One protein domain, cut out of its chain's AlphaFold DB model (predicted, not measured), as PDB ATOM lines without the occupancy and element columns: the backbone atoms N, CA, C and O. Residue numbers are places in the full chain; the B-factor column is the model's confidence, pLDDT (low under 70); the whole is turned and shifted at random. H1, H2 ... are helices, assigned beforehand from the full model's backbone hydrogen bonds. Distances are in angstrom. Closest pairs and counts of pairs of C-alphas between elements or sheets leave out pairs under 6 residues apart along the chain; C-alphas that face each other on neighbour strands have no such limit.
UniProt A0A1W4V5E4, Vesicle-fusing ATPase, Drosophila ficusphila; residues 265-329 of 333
ATOM      1  N   ASP A 265     114.431  70.691 112.608       89.19
ATOM      2  CA  ASP A 265     114.096  69.736 111.548       89.19
ATOM      3  C   ASP A 265     115.256  68.791 111.220       89.19
ATOM      4  O   ASP A 265     115.030  67.585 111.092       89.19
ATOM      5  N   ASP A 266     116.495  69.295 111.172       89.94
ATOM      6  CA  ASP A 266     117.688  68.465 110.966       89.94
ATOM      7  C   ASP A 266     117.842  67.425 112.087       89.94
ATOM      8  O   ASP A 266     118.070  66.240 111.828       89.94
ATOM      9  N   ILE A 267     117.670  67.844 113.347       91.31
ATOM     10  CA  ILE A 267     117.725  66.939 114.504       91.31
ATOM     11  C   ILE A 267     116.614  65.896 114.406       91.31
ATOM     12  O   ILE A 267     116.870  64.700 114.563       91.31
ATOM     13  N   MET A 268     115.388  66.327 114.113       91.31
ATOM     14  CA  MET A 268     114.243  65.432 113.986       91.31
ATOM     15  C   MET A 268     114.436  64.428 112.848       91.31
ATOM     16  O   MET A 268     114.066  63.264 113.004       91.31
ATOM     17  N   ALA A 269     115.036  64.833 111.728       90.62
ATOM     18  CA  ALA A 269     115.374  63.941 110.624       90.62
ATOM     19  C   ALA A 269     116.379  62.862 111.059       90.62
ATOM     20  O   ALA A 269     116.146  61.678 110.807       90.62
ATOM     21  N   VAL A 270     117.436  63.238 111.789       92.31
ATOM     22  CA  VAL A 270     118.406  62.277 112.347       92.31
ATOM     23  C   VAL A 270     117.736  61.321 113.340       92.31
ATOM     24  O   VAL A 270     117.936  60.110 113.262       92.31
ATOM     25  N   MET A 271     116.908  61.829 114.257       91.50
ATOM     26  CA  MET A 271     116.227  60.997 115.260       91.50
ATOM     27  C   MET A 271     115.243  60.010 114.622       91.50
ATOM     28  O   MET A 271     115.192  58.847 115.033       91.50
ATOM     29  N   LYS A 272     114.511  60.441 113.586       91.12
ATOM     30  CA  LYS A 272     113.631  59.574 112.787       91.12
ATOM     31  C   LYS A 272     114.424  58.492 112.056       91.12
ATOM     32  O   LYS A 272     114.035  57.329 112.110       91.12
ATOM     33  N   ALA A 273     115.552  58.845 111.436       89.81
ATOM     34  CA  ALA A 273     116.405  57.887 110.729       89.81
ATOM     35  C   ALA A 273     116.922  56.764 111.644       89.81
ATOM     36  O   ALA A 273     117.052  55.624 111.209       89.81
ATOM     37  N   LEU A 274     117.160  57.058 112.926       88.38
ATOM     38  CA  LEU A 274     117.599  56.062 113.907       88.38
ATOM     39  C   LEU A 274     116.467  55.183 114.451       88.38
ATOM     40  O   LEU A 274     116.758  54.128 115.008       88.38
ATOM     41  N   SER A 275     115.204  55.616 114.337       88.25
ATOM     42  CA  SER A 275     114.020  54.880 114.817       88.25
ATOM     43  C   SER A 275     114.127  54.405 116.281       88.25
ATOM     44  O   SER A 275     113.711  53.301 116.618       88.25
ATOM     45  N   ARG A 276     114.720  55.231 117.161       87.81
ATOM     46  CA  ARG A 276     114.919  54.917 118.597       87.81
ATOM     47  C   ARG A 276     113.891  55.550 119.539       87.81
ATOM     48  O   ARG A 276     113.847  55.188 120.711       87.81
ATOM     49  N   PHE A 277     113.119  56.512 119.043       88.50
ATOM     50  CA  PHE A 277     112.135  57.271 119.812       88.50
ATOM     51  C   PHE A 277     110.737  57.026 119.258       88.50
ATOM     52  O   PHE A 277     110.559  56.933 118.042       88.50
ATOM     53  N   GLU A 278     109.759  56.985 120.152       90.69
ATOM     54  CA  GLU A 278     108.346  56.915 119.806       90.69
ATOM     55  C   GLU A 278     107.856  58.249 119.210       90.69
ATOM     56  O   GLU A 278     108.408  59.315 119.508       90.69
ATOM     57  N   PRO A 279     106.786  58.244 118.393       89.31
ATOM     58  CA  PRO A 279     106.251  59.464 117.786       89.31
ATOM     59  C   PRO A 279     105.883  60.560 118.801       89.31
ATOM     60  O   PRO A 279     106.081  61.742 118.524       89.31
ATOM     61  N   GLU A 280     105.387  60.176 119.980       90.00
ATOM     62  CA  GLU A 280     105.035  61.099 121.069       90.00
ATOM     63  C   GLU A 280     106.279  61.772 121.674       90.00
ATOM     64  O   GLU A 280     106.290  62.984 121.903       90.00
ATOM     65  N   GLU A 281     107.362  61.009 121.857       90.69
ATOM     66  CA  GLU A 281     108.654  61.526 122.322       90.69
ATOM     67  C   GLU A 281     109.212  62.548 121.325       90.69
ATOM     68  O   GLU A 281     109.653  63.631 121.711       90.69
ATOM     69  N   LEU A 282     109.141  62.227 120.030       90.81
ATOM     70  CA  LEU A 282     109.590  63.103 118.951       90.81
ATOM     71  C   LEU A 282     108.797  64.419 118.907       90.81
ATOM     72  O   LEU A 282     109.395  65.477 118.722       90.81
ATOM     73  N   GLN A 283     107.477  64.383 119.110       89.50
ATOM     74  CA  GLN A 283     106.661  65.602 119.178       89.50
ATOM     75  C   GLN A 283     107.045  66.479 120.374       89.50
ATOM     76  O   GLN A 283     107.221  67.688 120.213       89.50
ATOM     77  N   SER A 284     107.235  65.877 121.552       89.44
ATOM     78  CA  SER A 284     107.662  66.606 122.750       89.44
ATOM     79  C   SER A 284     109.031  67.264 122.570       89.44
ATOM     80  O   SER A 284     109.221  68.402 123.000       89.44
ATOM     81  N   ILE A 285     109.982  66.565 121.945       90.75
ATOM     82  CA  ILE A 285     111.334  67.080 121.692       90.75
ATOM     83  C   ILE A 285     111.289  68.195 120.644       90.75
ATOM     84  O   ILE A 285     111.860  69.258 120.872       90.75
ATOM     85  N   GLY A 286     110.565  67.993 119.539       89.25
ATOM     86  CA  GLY A 286     110.412  68.989 118.479       89.25
ATOM     87  C   GLY A 286     109.832  70.309 118.989       89.25
ATOM     88  O   GLY A 286     110.435  71.358 118.776       89.25
ATOM     89  N   GLY A 287     108.724  70.255 119.738       88.62
ATOM     90  CA  GLY A 287     108.086  71.456 120.290       88.62
ATOM     91  C   GLY A 287     108.961  72.201 121.305       88.62
ATOM     92  O   GLY A 287     108.965  73.426 121.340       88.62
ATOM     93  N   ALA A 288     109.761  71.486 122.101       87.06
ATOM     94  CA  ALA A 288     110.665  72.116 123.064       87.06
ATOM     95  C   ALA A 288     111.880  72.803 122.412       87.06
ATOM     96  O   ALA A 288     112.476  73.691 123.025       87.06
ATOM     97  N   MET A 289     112.264  72.393 121.199       88.00
ATOM     98  CA  MET A 289     113.384  72.969 120.442       88.00
ATOM     99  C   MET A 289     112.967  74.139 119.540       88.00
ATOM    100  O   MET A 289     113.830  74.861 119.039       88.00
ATOM    101  N   GLU A 290     111.667  74.340 119.324       85.75
ATOM    102  CA  GLU A 290     111.152  75.392 118.450       85.75
ATOM    103  C   GLU A 290     111.561  76.789 118.947       85.75
ATOM    104  O   GLU A 290     111.511  77.099 120.139       85.75
ATOM    105  N   GLY A 291     112.040  77.635 118.029       82.81
ATOM    106  CA  GLY A 291     112.514  78.987 118.342       82.81
ATOM    107  C   GLY A 291     113.855  79.065 119.088       82.81
ATOM    108  O   GLY A 291     114.314  80.170 119.377       82.81
ATOM    109  N   ARG A 292     114.513  77.935 119.385       85.75
ATOM    110  CA  ARG A 292     115.830  77.918 120.036       85.75
ATOM    111  C   ARG A 292     116.963  77.904 119.013       85.75
ATOM    112  O   ARG A 292     116.874  77.255 117.976       85.75
ATOM    113  N   HIS A 293     118.064  78.581 119.336       87.19
ATOM    114  CA  HIS A 293     119.295  78.487 118.552       87.19
ATOM    115  C   HIS A 293     119.972  77.131 118.795       87.19
ATOM    116  O   HIS A 293     120.210  76.753 119.947       87.19
ATOM    117  N   ILE A 294     120.293  76.419 117.716       90.25
ATOM    118  CA  ILE A 294     120.888  75.081 117.733       90.25
ATOM    119  C   ILE A 294     122.178  75.124 116.913       90.25
ATOM    120  O   ILE A 294     122.212  75.672 115.817       90.25
ATOM    121  N   SER A 295     123.250  74.547 117.450       91.88
ATOM    122  CA  SER A 295     124.459  74.228 116.691       91.88
ATOM    123  C   SER A 295     125.118  73.021 117.342       91.88
ATOM    124  O   SER A 295     125.763  73.131 118.385       91.88
ATOM    125  N   ILE A 296     124.890  71.838 116.771       93.19
ATOM    126  CA  ILE A 296     125.433  70.584 117.298       93.19
ATOM    127  C   ILE A 296     126.035  69.717 116.200       93.19
ATOM    128  O   ILE A 296     125.401  69.427 115.188       93.19
ATOM    129  N   GLY A 297     127.259  69.242 116.423       94.12
ATOM    130  CA  GLY A 297     127.857  68.234 115.557       94.12
ATOM    131  C   GLY A 297     127.089  66.911 115.636       94.12
ATOM    132  O   GLY A 297     126.737  66.452 116.729       94.12
ATOM    133  N   ILE A 298     126.858  66.262 114.491       94.00
ATOM    134  CA  ILE A 298     126.037  65.044 114.413       94.00
ATOM    135  C   ILE A 298     126.533  63.933 115.347       94.00
ATOM    136  O   ILE A 298     125.729  63.294 116.019       94.00
ATOM    137  N   LYS A 299     127.852  63.743 115.494       94.50
ATOM    138  CA  LYS A 299     128.402  62.715 116.392       94.50
ATOM    139  C   LYS A 299     128.045  63.002 117.850       94.50
ATOM    140  O   LYS A 299     127.715  62.084 118.591       94.50
ATOM    141  N   ARG A 300     128.023  64.278 118.256       94.31
ATOM    142  CA  ARG A 300     127.602  64.668 119.608       94.31
ATOM    143  C   ARG A 300     126.116  64.388 119.837       94.31
ATOM    144  O   ARG A 300     125.768  63.932 120.921       94.31
ATOM    145  N   LEU A 301     125.266  64.624 118.837       94.31
ATOM    146  CA  LEU A 301     123.849  64.257 118.897       94.31
ATOM    147  C   LEU A 301     123.670  62.736 119.041       94.31
ATOM    148  O   LEU A 301     122.914  62.286 119.901       94.31
ATOM    149  N   LEU A 302     124.396  61.939 118.255       94.31
ATOM    150  CA  LEU A 302     124.354  60.472 118.329       94.31
ATOM    151  C   LEU A 302     124.803  59.940 119.701       94.31
ATOM    152  O   LEU A 302     124.178  59.016 120.233       94.31
ATOM    153  N   ASP A 303     125.835  60.547 120.298       93.69
ATOM    154  CA  ASP A 303     126.280  60.233 121.662       93.69
ATOM    155  C   ASP A 303     125.147  60.474 122.678       93.69
ATOM    156  O   ASP A 303     124.887  59.629 123.536       93.69
ATOM    157  N   LEU A 304     124.440  61.609 122.569       93.69
ATOM    158  CA  LEU A 304     123.320  61.955 123.456       93.69
ATOM    159  C   LEU A 304     122.143  60.998 123.302       93.69
ATOM    160  O   LEU A 304     121.598  60.530 124.299       93.69
ATOM    161  N   ILE A 305     121.776  60.677 122.061       92.75
ATOM    162  CA  ILE A 305     120.712  59.717 121.758       92.75
ATOM    163  C   ILE A 305     121.047  58.351 122.359       92.75
ATOM    164  O   ILE A 305     120.202  57.718 122.989       92.75
ATOM    165  N   THR A 306     122.292  57.901 122.207       92.56
ATOM    166  CA  THR A 306     122.749  56.625 122.767       92.56
ATOM    167  C   THR A 306     122.737  56.643 124.295       92.56
ATOM    168  O   THR A 306     122.338  55.655 124.908       92.56
ATOM    169  N   TRP A 307     123.093  57.771 124.913       93.50
ATOM    170  CA  TRP A 307     123.063  57.944 126.365       93.50
ATOM    171  C   TRP A 307     121.648  57.882 126.957       93.50
ATOM    172  O   TRP A 307     121.459  57.266 128.006       93.50
ATOM    173  N   VAL A 308     120.645  58.473 126.295       93.38
ATOM    174  CA  VAL A 308     119.254  58.445 126.788       93.38
ATOM    175  C   VAL A 308     118.497  57.168 126.418       93.38
ATOM    176  O   VAL A 308     117.500  56.849 127.059       93.38
ATOM    177  N   ASN A 309     118.965  56.412 125.422       90.06
ATOM    178  CA  ASN A 309     118.319  55.187 124.944       90.06
ATOM    179  C   ASN A 309     117.911  54.177 126.047       90.06
ATOM    180  O   ASN A 309     116.770  53.712 126.003       90.06
ATOM    181  N   PRO A 310     118.757  53.853 127.055       91.12
ATOM    182  CA  PRO A 310     118.392  52.915 128.125       91.12
ATOM    183  C   PRO A 310     117.371  53.465 129.137       91.12
ATOM    184  O   PRO A 310     116.910  52.720 130.004       91.12
ATOM    185  N   LEU A 311     117.030  54.757 129.084       91.81
ATOM    186  CA  LEU A 311     116.028  55.351 129.966       91.81
ATOM    187  C   LEU A 311     114.612  54.953 129.537       91.81
ATOM    188  O   LEU A 311     114.350  54.650 128.372       91.81
ATOM    189  N   LYS A 312     113.682  54.998 130.496       89.19
ATOM    190  CA  LYS A 312     112.259  54.782 130.225       89.19
ATOM    191  C   LYS A 312     111.698  55.888 129.301       89.19
ATOM    192  O   LYS A 312     112.148  57.032 129.435       89.19
ATOM    193  N   PRO A 313     110.714  55.583 128.428       84.94
ATOM    194  CA  PRO A 313     110.175  56.540 127.449       84.94
ATOM    195  C   PRO A 313     109.626  57.843 128.054       84.94
ATOM    196  O   PRO A 313     109.753  58.908 127.471       84.94
ATOM    197  N   ASP A 314     109.090  57.795 129.274       87.06
ATOM    198  CA  ASP A 314     108.589  58.968 130.005       87.06
ATOM    199  C   ASP A 314     109.705  59.936 130.442       87.06
ATOM    200  O   ASP A 314     109.479  61.133 130.611       87.06
ATOM    201  N   ARG A 315     110.931  59.434 130.624       89.38
ATOM    202  CA  ARG A 315     112.079  60.215 131.122       89.38
ATOM    203  C   ARG A 315     113.072  60.594 130.033       89.38
ATOM    204  O   ARG A 315     113.884  61.498 130.244       89.38
ATOM    205  N   ARG A 316     113.044  59.892 128.901       91.94
ATOM    206  CA  ARG A 316     114.014  60.039 127.817       91.94
ATOM    207  C   ARG A 316     113.950  61.430 127.155       91.94
ATOM    208  O   ARG A 316     115.015  62.049 127.085       91.94
ATOM    209  N   PRO A 317     112.777  61.989 126.778       90.62
ATOM    210  CA  PRO A 317     112.682  63.345 126.223       90.62
ATOM    211  C   PRO A 317     113.195  64.419 127.180       90.62
ATOM    212  O   PRO A 317     113.991  65.270 126.790       90.62
ATOM    213  N   VAL A 318     112.795  64.340 128.453       91.38
ATOM    214  CA  VAL A 318     113.166  65.322 129.483       91.38
ATOM    215  C   VAL A 318     114.680  65.351 129.677       91.38
ATOM    216  O   VAL A 318     115.296  66.410 129.594       91.38
ATOM    217  N   LYS A 319     115.304  64.180 129.865       93.31
ATOM    218  CA  LYS A 319     116.758  64.084 130.062       93.31
ATOM    219  C   LYS A 319     117.553  64.458 128.813       93.31
ATOM    220  O   LYS A 319     118.635  65.029 128.937       93.31
ATOM    221  N   PHE A 320     117.029  64.157 127.625       93.38
ATOM    222  CA  PHE A 320     117.629  64.590 126.366       93.38
ATOM    223  C   PHE A 320     117.652  66.121 126.258       93.38
ATOM    224  O   PHE A 320     118.709  66.691 126.002       93.38
ATOM    225  N   LEU A 321     116.517  66.782 126.509       92.06
ATOM    226  CA  LEU A 321     116.381  68.239 126.423       92.06
ATOM    227  C   LEU A 321     117.200  68.977 127.486       92.06
ATOM    228  O   LEU A 321     117.831  69.978 127.159       92.06
ATOM    229  N   GLU A 322     117.243  68.467 128.719       91.62
ATOM    230  CA  GLU A 322     118.104  68.980 129.799       91.62
ATOM    231  C   GLU A 322     119.570  68.990 129.344       91.62
ATOM    232  O   GLU A 322     120.239  70.024 129.361       91.62
ATOM    233  N   LYS A 323     120.053  67.859 128.809       92.00
ATOM    234  CA  LYS A 323     121.445  67.749 128.364       92.00
ATOM    235  C   LYS A 323     121.746  68.561 127.107       92.00
ATOM    236  O   LYS A 323     122.840  69.107 126.979       92.00
ATOM    237  N   MET A 324     120.795  68.639 126.179       90.62
ATOM    238  CA  MET A 324     120.886  69.517 125.012       90.62
ATOM    239  C   MET A 324     120.968  70.983 125.443       90.62
ATOM    240  O   MET A 324     121.832  71.703 124.948       90.62
ATOM    241  N   GLY A 325     120.147  71.403 126.408       89.56
ATOM    242  CA  GLY A 325     120.162  72.753 126.963       89.56
ATOM    243  C   GLY A 325     121.501  73.120 127.592       89.56
ATOM    244  O   GLY A 325     122.038  74.178 127.277       89.56
ATOM    245  N   GLU A 326     122.101  72.219 128.376       89.62
ATOM    246  CA  GLU A 326     123.451  72.416 128.924       89.62
ATOM    247  C   GLU A 326     124.514  72.617 127.832       89.62
ATOM    248  O   GLU A 326     125.404  73.450 127.979       89.62
ATOM    249  N   ILE A 327     124.443  71.847 126.739       87.50
ATOM    250  CA  ILE A 327     125.425  71.928 125.644       87.50
ATOM    251  C   ILE A 327     125.231  73.210 124.827       87.50
ATOM    252  O   ILE A 327     126.219  73.814 124.418       87.50
ATOM    253  N   MET A 328     123.982  73.618 124.594       86.81
ATOM    254  CA  MET A 328     123.646  74.812 123.807       86.81
ATOM    255  C   MET A 328     123.658  76.111 124.621       86.81
ATOM    256  O   MET A 328     123.530  77.188 124.042       86.81
ATOM    257  N   GLY A 329     123.772  76.034 125.950       85.00
ATOM    258  CA  GLY A 329     123.651  77.193 126.834       85.00
ATOM    259  C   GLY A 329     122.229  77.762 126.892       85.00
ATOM    260  O   GLY A 329     122.057  78.970 127.045       85.00
TER     261      GLY A 329
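Overview. This is residues 265 to 329 of the 333 residues of the protein "Vesicle-fusing ATPase" of Drosophila ficusphila (UniProt A0A1W4V5E4). Four short helices stand round a common middle as a ring, in the order H1, H2, H4, H3, nearly closed but looser between H3 and H1. They come as two helical hairpins, H1 with H2 and H3 with H4, joined side by side through H2 and H4, while H3 slants across the direction of H1 and residues 290 to 297 cross one end of the ring from H2 to H3. The printed part has 65 residues, with named helices H1, H2, H3 and H4 in that order along the chain and no named strand; the class is all helix. The whole is compact, with a radius of gyration of the C-alphas of 10.7 A, and rounded, with spans of 26 by 21 by 21 A.

Along the chain. H1 is residues 265 to 274, 14.3 A from first to last C-alpha, and begins with C-alpha 265 at (114.096, 69.736, 111.548). H2 is residues 279 to 289, 15.5 A long. H3 is residues 298 to 308, 15.6 A long, and begins with C-alpha 298 at (126.037, 65.044, 114.413). H4, the longest helix, is residues 316 to 328, 18.1 A long, and ends with C-alpha 328 at (123.646, 74.812, 123.807).

Arrangement. H1 and H2 form a hairpin: they touch, opposite ways at a shallow tilt of 28 degrees, and their closest C-alphas, of Met 268 and Gly 286, are 6.9 A apart. H2 touches H4, which meets it with residues 316 to 321 alone; the closest C-alphas are those of Glu 281 and Pro 317, 5.9 A apart. H2 and H4 run the same way at a shallow tilt of 25 degrees. H3 and H4 form the other hairpin: they touch, opposite ways at a steep tilt of 39 degrees, with the C-alphas of Val 308 and Arg 316 closest at 5.6 A. H1 and H3 are close but not clearly touching, with the closest C-alphas, of Met 271 and Ile 305, 8.0 A apart; they run the same way at a steep tilt of 59 degrees. H1 and H4 are apart, and H2 and H3 are apart too. In H1, H2, H3 and H4 every O i to N i+4 pair is within hydrogen-bond range.

Size, cuts and confidence. The two C-alphas farthest apart are those of Gly 291 and Pro 310, at 28.5 A. The printed part has no cut from residue 265 to residue 329, and its first and last C-alphas are 19.5 A apart. The link from H1 to H2 is tight, and those from H2 to H3 and from H3 to H4 are short. The mean pLDDT of the printed part is 90.4, and no printed residue is under 70.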